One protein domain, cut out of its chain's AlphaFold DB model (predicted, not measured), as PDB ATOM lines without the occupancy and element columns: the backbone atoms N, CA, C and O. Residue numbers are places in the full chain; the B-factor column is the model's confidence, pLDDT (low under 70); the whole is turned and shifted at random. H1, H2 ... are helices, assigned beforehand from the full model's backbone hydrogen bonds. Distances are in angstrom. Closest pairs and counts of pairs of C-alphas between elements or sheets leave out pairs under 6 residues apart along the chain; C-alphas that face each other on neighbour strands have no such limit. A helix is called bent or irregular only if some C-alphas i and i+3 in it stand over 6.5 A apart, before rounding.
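What this domain is: This is residues 2 to 91 of the 317 residues of an uncharacterized protein of Candidatus Tenderia electrophaga (UniProt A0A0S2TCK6). A long helical hairpin, H3 and H4, makes the longest axis, and at its end away from the tight turn sits a small, loose head with two short helices, H1 and H2, and the winding stretch of residues 72 to 91. Residues 43 to 48, of which 46 to 48 belong to H4, stand free at the turn. The 90 printed residues hold four named helices, H1, H2, H3 and H4 in that order, and no named strand; the class is all helix. The whole is elongated, with spans of 45 by 28 by 20 A, and only just loose, close to compact, with a radius of gyration of the C-alphas of 14.9 A.

How they stand to each other: Start with H1, residues 4 to 7, and H2, residues 13 to 19: they are close but not clearly touching, the closest C-alphas being those of Val 6 and Asp 16, 7.7 A apart. Go on to H3, residues 27 to 44; H2 and H3 are apart. Next comes H4, residues 46 to 71, which touches H3, and here the closest C-alphas are those of Thr 42 and Arg 49, 5.0 A apart. H3 and H4 form a helical hairpin, running opposite ways at a shallow tilt of 29 degrees, with 8.1 A from centre to centre. H1 is apart from both H3 and H4, and H2 is apart from H4. In H2 every O i to N i+4 pair is within hydrogen-bond range, in H3 12 of 14 and in H4 17 of 22, while H1 is too short for such a pair.

Where its parts are: Find C-alpha 4 at (160.263, 214.420, 135.563), where the four residues of H1 begin; H1 is neither bent nor irregular, but only just: C-alphas 4 and 7 are 6.0 A apart. H2 covers 9.9 A from first to last C-alpha. Look for C-alpha 27 at (157.935, 221.915, 122.347); from there H3 runs 25.3 A to C-alpha 44, with a kink of 26 degrees near residue 34. H3 is neither bent nor irregular, but only just: C-alphas 32 and 35 are 6.4 A apart. H4, the longest helix with 26 residues, runs 35.7 A to C-alpha 71 at (153.110, 211.651, 120.275). It has a kink of 75 degrees near residue 53 and is irregular: C-alphas 50 and 53 are 8.0 A apart.

The domain as a whole: The two C-alphas farthest apart are those of Asp 12 and Pro 50, at 45.8 A. The printed part runs from residue 2 to 91 and has no cut. The links H1 to H2 and H3 to H4 are tight, and H2 to H3 is short. Past H4, residues 72 to 91 hold no named element. The mean pLDDT of the printed part is 84.6, and residues 2 to 21 are under 70.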
ATOM      1  N   PRO A   2     161.258 215.947 130.266       54.50
ATOM      2  CA  PRO A   2     160.061 215.139 130.045       54.50
ATOM      3  C   PRO A   2     159.963 214.025 131.092       54.50
ATOM      4  O   PRO A   2     160.996 213.529 131.551       54.50
ATOM      5  N   ASP A   3     158.745 213.738 131.532       59.69
ATOM      6  CA  ASP A   3     158.382 212.774 132.582       59.69
ATOM      7  C   ASP A   3     158.911 213.060 134.006       59.69
ATOM      8  O   ASP A   3     158.521 212.386 134.959       59.69
ATOM      9  N   LEU A   4     159.771 214.067 134.218       52.97
ATOM     10  CA  LEU A   4     160.263 214.420 135.563       52.97
ATOM     11  C   LEU A   4     159.165 215.056 136.439       52.97
ATOM     12  O   LEU A   4     159.281 215.102 137.662       52.97
ATOM     13  N   ASP A   5     158.098 215.541 135.819       55.28
ATOM     14  CA  ASP A   5     156.895 216.054 136.469       55.28
ATOM     15  C   ASP A   5     156.021 214.965 137.101       55.28
ATOM     16  O   ASP A   5     155.143 215.305 137.885       55.28
ATOM     17  N   VAL A   6     156.309 213.675 136.878       56.59
ATOM     18  CA  VAL A   6     155.743 212.562 137.672       56.59
ATOM     19  C   VAL A   6     156.064 212.703 139.168       56.59
ATOM     20  O   VAL A   6     155.342 212.188 140.017       56.59
ATOM     21  N   LEU A   7     157.131 213.427 139.516       49.50
ATOM     22  CA  LEU A   7     157.524 213.677 140.905       49.50
ATOM     23  C   LEU A   7     156.743 214.826 141.568       49.50
ATOM     24  O   LEU A   7     156.930 215.067 142.762       49.50
ATOM     25  N   VAL A   8     155.893 215.541 140.823       52.91
ATOM     26  CA  VAL A   8     155.073 216.649 141.332       52.91
ATOM     27  C   VAL A   8     153.604 216.208 141.342       52.91
ATOM     28  O   VAL A   8     152.987 216.177 140.279       52.91
ATOM     29  N   PRO A   9     153.024 215.856 142.504       59.47
ATOM     30  CA  PRO A   9     151.607 215.524 142.593       59.47
ATOM     31  C   PRO A   9     150.758 216.797 142.467       59.47
ATOM     32  O   PRO A   9     150.945 217.754 143.221       59.47
ATOM     33  N   PHE A  10     149.811 216.804 141.534       57.62
ATOM     34  CA  PHE A  10     148.813 217.861 141.333       57.62
ATOM     35  C   PHE A  10     147.535 217.624 142.159       57.62
ATOM     36  O   PHE A  10     146.695 218.515 142.255       57.62
ATOM     37  N   GLY A  11     147.418 216.465 142.820       52.91
ATOM     38  CA  GLY A  11     146.444 216.205 143.889       52.91
ATOM     39  C   GLY A  11     145.141 215.527 143.453       52.91
ATOM     40  O   GLY A  11     144.357 215.140 144.315       52.91
ATOM     41  N   ASP A  12     144.921 215.331 142.153       65.25
ATOM     42  CA  ASP A  12     143.786 214.595 141.580       65.25
ATOM     43  C   ASP A  12     144.300 213.642 140.490       65.25
ATOM     44  O   ASP A  12     145.092 214.048 139.643       65.25
ATOM     45  N   ALA A  13     143.868 212.376 140.485       67.94
ATOM     46  CA  ALA A  13     144.482 211.356 139.629       67.94
ATOM     47  C   ALA A  13     144.277 211.597 138.122       67.94
ATOM     48  O   ALA A  13     145.122 211.210 137.308       67.94
ATOM     49  N   VAL A  14     143.163 212.225 137.735       67.31
ATOM     50  CA  VAL A  14     142.916 212.653 136.353       67.31
ATOM     51  C   VAL A  14     143.799 213.853 136.014       67.31
ATOM     52  O   VAL A  14     144.360 213.906 134.919       67.31
ATOM     53  N   GLN A  15     143.965 214.799 136.941       66.50
ATOM     54  CA  GLN A  15     144.868 215.936 136.759       66.50
ATOM     55  C   GLN A  15     146.325 215.508 136.635       66.50
ATOM     56  O   GLN A  15     146.979 215.934 135.690       66.50
ATOM     57  N   ASP A  16     146.801 214.631 137.513       62.81
ATOM     58  CA  ASP A  16     148.140 214.047 137.451       62.81
ATOM     59  C   ASP A  16     148.365 213.425 136.071       62.81
ATOM     60  O   ASP A  16     149.261 213.824 135.329       62.81
ATOM     61  N   PHE A  17     147.461 212.540 135.649       62.44
ATOM     62  CA  PHE A  17     147.570 211.868 134.359       62.44
ATOM     63  C   PHE A  17     147.628 212.830 133.158       62.44
ATOM     64  O   PHE A  17     148.391 212.595 132.220       62.44
ATOM     65  N   ILE A  18     146.866 213.925 133.190       66.62
ATOM     66  CA  ILE A  18     146.819 214.915 132.104       66.62
ATOM     67  C   ILE A  18     148.023 215.869 132.150       66.62
ATOM     68  O   ILE A  18     148.626 216.168 131.112       66.62
ATOM     69  N   PHE A  19     148.378 216.375 133.330       66.56
ATOM     70  CA  PHE A  19     149.404 217.403 133.486       66.56
ATOM     71  C   PHE A  19     150.826 216.855 133.391       66.56
ATOM     72  O   PHE A  19     151.685 217.581 132.890       66.56
ATOM     73  N   HIS A  20     151.052 215.574 133.709       68.50
ATOM     74  CA  HIS A  20     152.349 214.907 133.511       68.50
ATOM     75  C   HIS A  20     152.828 214.902 132.048       68.50
ATOM     76  O   HIS A  20     154.005 214.708 131.761       68.50
ATOM     77  N   ARG A  21     151.921 215.103 131.088       68.94
ATOM     78  CA  ARG A  21     152.246 215.165 129.651       68.94
ATOM     79  C   ARG A  21     151.908 216.517 129.028       68.94
ATOM     80  O   ARG A  21     151.653 216.611 127.826       68.94
ATOM     81  N   SER A  22     151.884 217.553 129.871       78.56
ATOM     82  CA  SER A  22     151.561 218.933 129.506       78.56
ATOM     83  C   SER A  22     152.813 219.804 129.395       78.56
ATOM     84  O   SER A  22     153.571 219.681 128.436       78.56
ATOM     85  N   ALA A  23     153.069 220.691 130.360       80.19
ATOM     86  CA  ALA A  23     154.108 221.716 130.246       80.19
ATOM     87  C   ALA A  23     155.524 221.139 130.049       80.19
ATOM     88  O   ALA A  23     156.312 221.694 129.283       80.19
ATOM     89  N   SER A  24     155.836 220.009 130.689       81.25
ATOM     90  CA  SER A  24     157.112 219.286 130.558       81.25
ATOM     91  C   SER A  24     157.359 218.723 129.154       81.25
ATOM     92  O   SER A  24     158.511 218.511 128.776       81.25
ATOM     93  N   HIS A  25     156.285 218.526 128.388       85.25
ATOM     94  CA  HIS A  25     156.278 217.971 127.040       85.25
ATOM     95  C   HIS A  25     155.907 219.024 125.980       85.25
ATOM     96  O   HIS A  25     155.702 218.690 124.818       85.25
ATOM     97  N   SER A  26     155.843 220.310 126.333       90.06
ATOM     98  CA  SER A  26     155.622 221.381 125.359       90.06
ATOM     99  C   SER A  26     156.890 221.653 124.556       90.06
ATOM    100  O   SER A  26     157.923 222.025 125.118       90.06
ATOM    101  N   LEU A  27     156.812 221.565 123.225       90.69
ATOM    102  CA  LEU A  27     157.935 221.915 122.347       90.69
ATOM    103  C   LEU A  27     158.370 223.370 122.537       90.69
ATOM    104  O   LEU A  27     159.560 223.672 122.451       90.69
ATOM    105  N   PHE A  28     157.427 224.261 122.848       91.31
ATOM    106  CA  PHE A  28     157.722 225.658 123.140       91.31
ATOM    107  C   PHE A  28     158.511 225.815 124.443       91.31
ATOM    108  O   PHE A  28     159.565 226.450 124.453       91.31
ATOM    109  N   VAL A  29     158.051 225.185 125.530       91.25
ATOM    110  CA  VAL A  29     158.757 225.218 126.823       91.25
ATOM    111  C   VAL A  29     160.149 224.601 126.688       91.25
ATOM    112  O   VAL A  29     161.128 225.160 127.182       91.25
ATOM    113  N   LEU A  30     160.270 223.484 125.969       92.06
ATOM    114  CA  LEU A  30     161.543 222.798 125.762       92.06
ATOM    115  C   LEU A  30     162.507 223.597 124.876       92.06
ATOM    116  O   LEU A  30     163.707 223.612 125.155       92.06
ATOM    117  N   ALA A  31     162.003 224.313 123.865       93.00
ATOM    118  CA  ALA A  31     162.807 225.227 123.056       93.00
ATOM    119  C   ALA A  31     163.395 226.373 123.892       93.00
ATOM    120  O   ALA A  31     164.548 226.745 123.685       93.00
ATOM    121  N   LEU A  32     162.642 226.898 124.866       92.94
ATOM    122  CA  LEU A  32     163.131 227.917 125.802       92.94
ATOM    123  C   LEU A  32     164.086 227.341 126.859       92.94
ATOM    124  O   LEU A  32     165.038 228.007 127.270       92.94
ATOM    125  N   LEU A  33     163.865 226.096 127.282       93.56
ATOM    126  CA  LEU A  33     164.696 225.416 128.274       93.56
ATOM    127  C   LEU A  33     166.061 224.992 127.708       93.56
ATOM    128  O   LEU A  33     167.063 225.020 128.426       93.56
ATOM    129  N   ALA A  34     166.132 224.615 126.429       95.44
ATOM    130  CA  ALA A  34     167.356 224.094 125.821       95.44
ATOM    131  C   ALA A  34     168.557 225.072 125.884       95.44
ATOM    132  O   ALA A  34     169.634 224.635 126.303       95.44
ATOM    133  N   PRO A  35     168.419 226.382 125.576       96.31
ATOM    134  CA  PRO A  35     169.486 227.369 125.764       96.31
ATOM    135  C   PRO A  35     169.980 227.490 127.202       96.31
ATOM    136  O   PRO A  35     171.190 227.616 127.411       96.31
ATOM    137  N   LEU A  36     169.070 227.427 128.181       95.88
ATOM    138  CA  LEU A  36     169.408 227.493 129.603       95.88
ATOM    139  C   LEU A  36     170.228 226.270 130.021       95.88
ATOM    140  O   LEU A  36     171.286 226.412 130.631       95.88
ATOM    141  N   VAL A  37     169.788 225.070 129.646       95.38
ATOM    142  CA  VAL A  37     170.504 223.824 129.956       95.38
ATOM    143  C   VAL A  37     171.867 223.790 129.261       95.38
ATOM    144  O   VAL A  37     172.874 223.505 129.906       95.38
ATOM    145  N   ALA A  38     171.941 224.157 127.978       96.19
ATOM    146  CA  ALA A  38     173.211 224.256 127.258       96.19
ATOM    147  C   ALA A  38     174.164 225.271 127.913       96.19
ATOM    148  O   ALA A  38     175.363 225.014 128.046       96.19
ATOM    149  N   TYR A  39     173.637 226.405 128.385       96.19
ATOM    150  CA  TYR A  39     174.417 227.395 129.123       96.19
ATOM    151  C   TYR A  39     174.975 226.802 130.420       96.19
ATOM    152  O   TYR A  39     176.184 226.882 130.648       96.19
ATOM    153  N   LEU A  40     174.139 226.140 131.224       96.56
ATOM    154  CA  LEU A  40     174.557 225.485 132.467       96.56
ATOM    155  C   LEU A  40     175.649 224.433 132.224       96.56
ATOM    156  O   LEU A  40     176.656 224.439 132.933       96.56
ATOM    157  N   ILE A  41     175.525 223.613 131.175       95.88
ATOM    158  CA  ILE A  41     176.563 222.645 130.781       95.88
ATOM    159  C   ILE A  41     177.897 223.360 130.531       95.88
ATOM    160  O   ILE A  41     178.924 222.970 131.083       95.88
ATOM    161  N   THR A  42     177.898 224.454 129.763       96.19
ATOM    162  CA  THR A  42     179.132 225.215 129.474       96.19
ATOM    163  C   THR A  42     179.659 226.040 130.656       96.19
ATOM    164  O   THR A  42     180.811 226.492 130.642       96.19
ATOM    165  N   ARG A  43     178.847 226.248 131.700       95.44
ATOM    166  CA  ARG A  43     179.280 226.848 132.971       95.44
ATOM    167  C   ARG A  43     179.978 225.824 133.860       95.44
ATOM    168  O   ARG A  43     181.035 226.150 134.390       95.44
ATOM    169  N   ILE A  44     179.422 224.618 133.971       96.88
ATOM    170  CA  ILE A  44     179.988 223.499 134.744       96.88
ATOM    171  C   ILE A  44     181.230 222.922 134.046       96.88
ATOM    172  O   ILE A  44     182.198 222.552 134.707       96.88
ATOM    173  N   HIS A  45     181.243 222.920 132.709       95.19
ATOM    174  CA  HIS A  45     182.363 222.471 131.878       95.19
ATOM    175  C   HIS A  45     182.881 223.604 130.970       95.19
ATOM    176  O   HIS A  45     182.617 223.597 129.757       95.19
ATOM    177  N   PRO A  46     183.632 224.583 131.522       93.50
ATOM    178  CA  PRO A  46     184.122 225.757 130.795       93.50
ATOM    179  C   PRO A  46     184.890 225.445 129.506       93.50
ATOM    180  O   PRO A  46     184.805 226.206 128.542       93.50
ATOM    181  N   GLN A  47     185.591 224.313 129.453       95.38
ATOM    182  CA  GLN A  47     186.346 223.846 128.288       95.38
ATOM    183  C   GLN A  47     185.467 223.576 127.058       95.38
ATOM    184  O   GLN A  47     185.957 223.585 125.934       95.38
ATOM    185  N   THR A  48     184.163 223.365 127.249       94.38
ATOM    186  CA  THR A  48     183.219 223.075 126.161       94.38
ATOM    187  C   THR A  48     182.468 224.307 125.652       94.38
ATOM    188  O   THR A  48     181.663 224.187 124.730       94.38
ATOM    189  N   ARG A  49     182.746 225.505 126.194       93.69
ATOM    190  CA  ARG A  49     182.128 226.776 125.761       93.69
ATOM    191  C   ARG A  49     182.189 227.021 124.245       93.69
ATOM    192  O   ARG A  49     181.158 227.420 123.703       93.69
ATOM    193  N   PRO A  50     183.302 226.741 123.527       96.62
ATOM    194  CA  PRO A  50     183.340 226.893 122.067       96.62
ATOM    195  C   PRO A  50     182.300 226.032 121.330       96.62
ATOM    196  O   PRO A  50     181.889 226.360 120.220       96.62
ATOM    197  N   HIS A  51     181.834 224.949 121.959       95.06
ATOM    198  CA  HIS A  51     180.848 224.016 121.418       95.06
ATOM    199  C   HIS A  51     179.414 224.304 121.884       95.06
ATOM    200  O   HIS A  51     178.550 223.443 121.730       95.06
ATOM    201  N   TYR A  52     179.123 225.500 122.413       95.69
ATOM    202  CA  TYR A  52     177.785 225.873 122.896       95.69
ATOM    203  C   TYR A  52     176.665 225.551 121.894       95.69
ATOM    204  O   TYR A  52     175.658 224.964 122.271       95.69
ATOM    205  N   ARG A  53     176.858 225.857 120.602       96.69
ATOM    206  CA  ARG A  53     175.873 225.537 119.548       96.69
ATOM    207  C   ARG A  53     175.615 224.033 119.418       96.69
ATOM    208  O   ARG A  53     174.480 223.631 119.191       96.69
ATOM    209  N   GLY A  54     176.656 223.216 119.580       96.31
ATOM    210  CA  GLY A  54     176.540 221.759 119.581       96.31
ATOM    211  C   GLY A  54     175.763 221.250 120.793       96.31
ATOM    212  O   GLY A  54     174.881 220.414 120.633       96.31
ATOM    213  N   TRP A  55     176.020 221.805 121.981       96.38
ATOM    214  CA  TRP A  55     175.250 221.493 123.189       96.38
ATOM    215  C   TRP A  55     173.790 221.917 123.083       96.38
ATOM    216  O   TRP A  55     172.913 221.134 123.429       96.38
ATOM    217  N   LEU A  56     173.525 223.119 122.572       97.12
ATOM    218  CA  LEU A  56     172.169 223.605 122.331       97.12
ATOM    219  C   LEU A  56     171.407 222.655 121.406       97.12
ATOM    220  O   LEU A  56     170.306 222.233 121.748       97.12
ATOM    221  N   LEU A  57     172.009 222.287 120.271       96.81
ATOM    222  CA  LEU A  57     171.391 221.366 119.322       96.81
ATOM    223  C   LEU A  57     171.168 219.983 119.943       96.81
ATOM    224  O   LEU A  57     170.085 219.428 119.801       96.81
ATOM    225  N   LEU A  58     172.159 219.441 120.658       94.75
ATOM    226  CA  LEU A  58     172.051 218.142 121.322       94.75
ATOM    227  C   LEU A  58     170.906 218.126 122.341       94.75
ATOM    228  O   LEU A  58     170.080 217.221 122.315       94.75
ATOM    229  N   VAL A  59     170.856 219.125 123.225       95.62
ATOM    230  CA  VAL A  59     169.823 219.237 124.262       95.62
ATOM    231  C   VAL A  59     168.450 219.416 123.627       95.62
ATOM    232  O   VAL A  59     167.511 218.720 124.001       95.62
ATOM    233  N   PHE A  60     168.328 220.313 122.648       95.62
ATOM    234  CA  PHE A  60     167.064 220.540 121.957       95.62
ATOM    235  C   PHE A  60     166.568 219.276 121.250       95.62
ATOM    236  O   PHE A  60     165.403 218.912 121.407       95.62
ATOM    237  N   LEU A  61     167.441 218.580 120.513       94.94
ATOM    238  CA  LEU A  61     167.086 217.329 119.846       94.94
ATOM    239  C   LEU A  61     166.687 216.265 120.863       94.94
ATOM    240  O   LEU A  61     165.605 215.721 120.728       94.94
ATOM    241  N   ALA A  62     167.477 216.036 121.914       92.56
ATOM    242  CA  ALA A  62     167.155 215.033 122.928       92.56
ATOM    243  C   ALA A  62     165.777 215.267 123.575       92.56
ATOM    244  O   ALA A  62     164.996 214.330 123.722       92.56
ATOM    245  N   LEU A  63     165.460 216.519 123.922       92.19
ATOM    246  CA  LEU A  63     164.183 216.881 124.540       92.19
ATOM    247  C   LEU A  63     163.011 216.808 123.550       92.19
ATOM    248  O   LEU A  63     161.961 216.264 123.879       92.19
ATOM    249  N   SER A  64     163.178 217.349 122.343       93.50
ATOM    250  CA  SER A  64     162.103 217.383 121.344       93.50
ATOM    251  C   SER A  64     161.806 216.009 120.756       93.50
ATOM    252  O   SER A  64     160.637 215.658 120.624       93.50
ATOM    253  N   THR A  65     162.822 215.193 120.452       92.75
ATOM    254  CA  THR A  65     162.593 213.851 119.903       92.75
ATOM    255  C   THR A  65     161.886 212.948 120.901       92.75
ATOM    256  O   THR A  65     161.049 212.166 120.479       92.75
ATOM    257  N   HIS A  66     162.156 213.082 122.205       89.94
ATOM    258  CA  HIS A  66     161.419 212.358 123.251       89.94
ATOM    259  C   HIS A  66     159.910 212.610 123.141       89.94
ATOM    260  O   HIS A  66     159.122 211.693 122.941       89.94
ATOM    261  N   VAL A  67     159.523 213.883 123.153       91.69
ATOM    262  CA  VAL A  67     158.121 214.320 123.100       91.69
ATOM    263  C   VAL A  67     157.436 213.949 121.780       91.69
ATOM    264  O   VAL A  67     156.253 213.588 121.747       91.69
ATOM    265  N   LEU A  68     158.170 214.035 120.669       92.19
ATOM    266  CA  LEU A  68     157.674 213.612 119.361       92.19
ATOM    267  C   LEU A  68     157.452 212.095 119.312       92.19
ATOM    268  O   LEU A  68     156.468 211.652 118.722       92.19
ATOM    269  N   LEU A  69     158.311 211.303 119.961       91.81
ATOM    270  CA  LEU A  69     158.121 209.858 120.093       91.81
ATOM    271  C   LEU A  69     156.908 209.527 120.964       91.81
ATOM    272  O   LEU A  69     156.125 208.658 120.587       91.81
ATOM    273  N   ASP A  70     156.676 210.256 122.056       89.06
ATOM    274  CA  ASP A  70     155.466 210.059 122.867       89.06
ATOM    275  C   ASP A  70     154.189 210.323 122.065       89.06
ATOM    276  O   ASP A  70     153.203 209.598 122.206       89.06
ATOM    277  N   SER A  71     154.227 211.311 121.168       91.88
ATOM    278  CA  SER A  71     153.110 211.651 120.275       91.88
ATOM    279  C   SER A  71     152.788 210.541 119.264       91.88
ATOM    280  O   SER A  71     151.654 210.458 118.786       91.88
ATOM    281  N   LEU A  72     153.761 209.671 118.953       93.62
ATOM    282  CA  LEU A  72     153.564 208.474 118.125       93.62
ATOM    283  C   LEU A  72     152.843 207.349 118.880       93.62
ATOM    284  O   LEU A  72     152.327 206.429 118.250       93.62
ATOM    285  N   THR A  73     152.742 207.426 120.208       92.19
ATOM    286  CA  THR A  73     151.948 206.485 121.009       92.19
ATOM    287  C   THR A  73     150.484 206.930 121.116       92.19
ATOM    288  O   THR A  73     150.087 207.998 120.647       92.19
ATOM    289  N   VAL A  74     149.636 206.095 121.722       88.38
ATOM    290  CA  VAL A  74     148.204 206.394 121.908       88.38
ATOM    291  C   VAL A  74     147.911 207.209 123.179       88.38
ATOM    292  O   VAL A  74     146.794 207.680 123.377       88.38
ATOM    293  N   PHE A  75     148.913 207.409 124.040       79.56
ATOM    294  CA  PHE A  75     148.730 207.893 125.411       79.56
ATOM    295  C   PHE A  75     148.591 209.413 125.563       79.56
ATOM    296  O   PHE A  75     148.443 209.870 126.685       79.56
ATOM    297  N   GLY A  76     148.593 210.186 124.475       82.75
ATOM    298  CA  GLY A  76     148.240 211.610 124.489       82.75
ATOM    299  C   GLY A  76     149.315 212.527 125.060       82.75
ATOM    300  O   GLY A  76     149.566 212.532 126.262       82.75
ATOM    301  N   THR A  77     149.889 213.377 124.208       85.56
ATOM    302  CA  THR A  77     150.937 214.334 124.605       85.56
ATOM    303  C   THR A  77     150.584 215.748 124.150       85.56
ATOM    304  O   THR A  77     150.299 215.974 122.973       85.56
ATOM    305  N   GLN A  78     150.590 216.732 125.057       88.50
ATOM    306  CA  GLN A  78     150.226 218.120 124.731       88.50
ATOM    307  C   GLN A  78     151.442 218.925 124.254       88.50
ATOM    308  O   GLN A  78     151.940 219.829 124.929       88.50
ATOM    309  N   ILE A  79     151.911 218.618 123.045       91.56
ATOM    310  CA  ILE A  79     153.140 219.208 122.490       91.56
ATOM    311  C   ILE A  79     153.044 220.717 122.207       91.56
ATOM    312  O   ILE A  79     154.073 221.393 122.138       91.56
ATOM    313  N   PHE A  80     151.820 221.248 122.078       89.69
ATOM    314  CA  PHE A  80     151.529 222.667 121.847       89.69
ATOM    315  C   PHE A  80     150.938 223.368 123.082       89.69
ATOM    316  O   PHE A  80     150.280 224.402 122.969       89.69
ATOM    317  N   TRP A  81     151.155 222.848 124.289       87.81
ATOM    318  CA  TRP A  81     150.838 223.612 125.498       87.81
ATOM    319  C   TRP A  81     151.654 224.931 125.520       87.81
ATOM    320  O   TRP A  81     152.837 224.891 125.163       87.81
ATOM    321  N   PRO A  82     151.098 226.098 125.921       85.69
ATOM    322  CA  PRO A  82     149.809 226.313 126.592       85.69
ATOM    323  C   PRO A  82     148.641 226.714 125.678       85.69
ATOM    324  O   PRO A  82     147.609 227.138 126.190       85.69
ATOM    325  N   TRP A  83     148.746 226.604 124.350       85.31
ATOM    326  CA  TRP A  83     147.732 227.128 123.414       85.31
ATOM    327  C   TRP A  83     146.403 226.339 123.370       85.31
ATOM    328  O   TRP A  83     145.663 226.443 122.398       85.31
ATOM    329  N   GLY A  84     146.081 225.561 124.408       73.69
ATOM    330  CA  GLY A  84     144.802 224.853 124.537       73.69
ATOM    331  C   GLY A  84     144.587 223.728 123.519       73.69
ATOM    332  O   GLY A  84     143.445 223.405 123.212       73.69
ATOM    333  N   SER A  85     145.659 223.150 122.970       78.50
ATOM    334  CA  SER A  85     145.567 222.067 121.987       78.50
ATOM    335  C   SER A  85     145.148 220.742 122.617       78.50
ATOM    336  O   SER A  85     145.650 220.378 123.683       78.50
ATOM    337  N   ASP A  86     144.355 219.958 121.890       83.00
ATOM    338  CA  ASP A  86     144.094 218.570 122.256       83.00
ATOM    339  C   ASP A  86     145.395 217.741 122.290       83.00
ATOM    340  O   ASP A  86     146.305 217.982 121.488       83.00
ATOM    341  N   PRO A  87     145.498 216.724 123.169       87.25
ATOM    342  CA  PRO A  87     146.670 215.858 123.224       87.25
ATOM    343  C   PRO A  87     146.890 215.140 121.888       87.25
ATOM    344  O   PRO A  87     145.952 214.593 121.300       87.25
ATOM    345  N   VAL A  88     148.127 215.090 121.402       90.00
ATOM    346  CA  VAL A  88     148.483 214.360 120.178       90.00
ATOM    347  C   VAL A  88     148.575 212.864 120.486       90.00
ATOM    348  O   VAL A  88     149.213 212.463 121.455       90.00
ATOM    349  N   THR A  89     147.891 212.047 119.680       90.56
ATOM    350  CA  THR A  89     147.686 210.602 119.899       90.56
ATOM    351  C   THR A  89     147.757 209.845 118.569       90.56
ATOM    352  O   THR A  89     146.740 209.329 118.101       90.56
ATOM    353  N   TRP A  90     148.905 209.833 117.886       92.50
ATOM    354  CA  TRP A  90     148.973 209.200 116.559       92.50
ATOM    355  C   TRP A  90     148.821 207.677 116.624       92.50
ATOM    356  O   TRP A  90     148.243 207.093 115.708       92.50
ATOM    357  N   GLY A  91     149.277 207.038 117.709       93.12
ATOM    358  CA  GLY A  91     149.086 205.601 117.933       93.12
ATOM    359  C   GLY A  91     149.693 204.721 116.835       93.12
ATOM    360  O   GLY A  91     149.087 203.726 116.448       93.12
TER     361      GLY A  91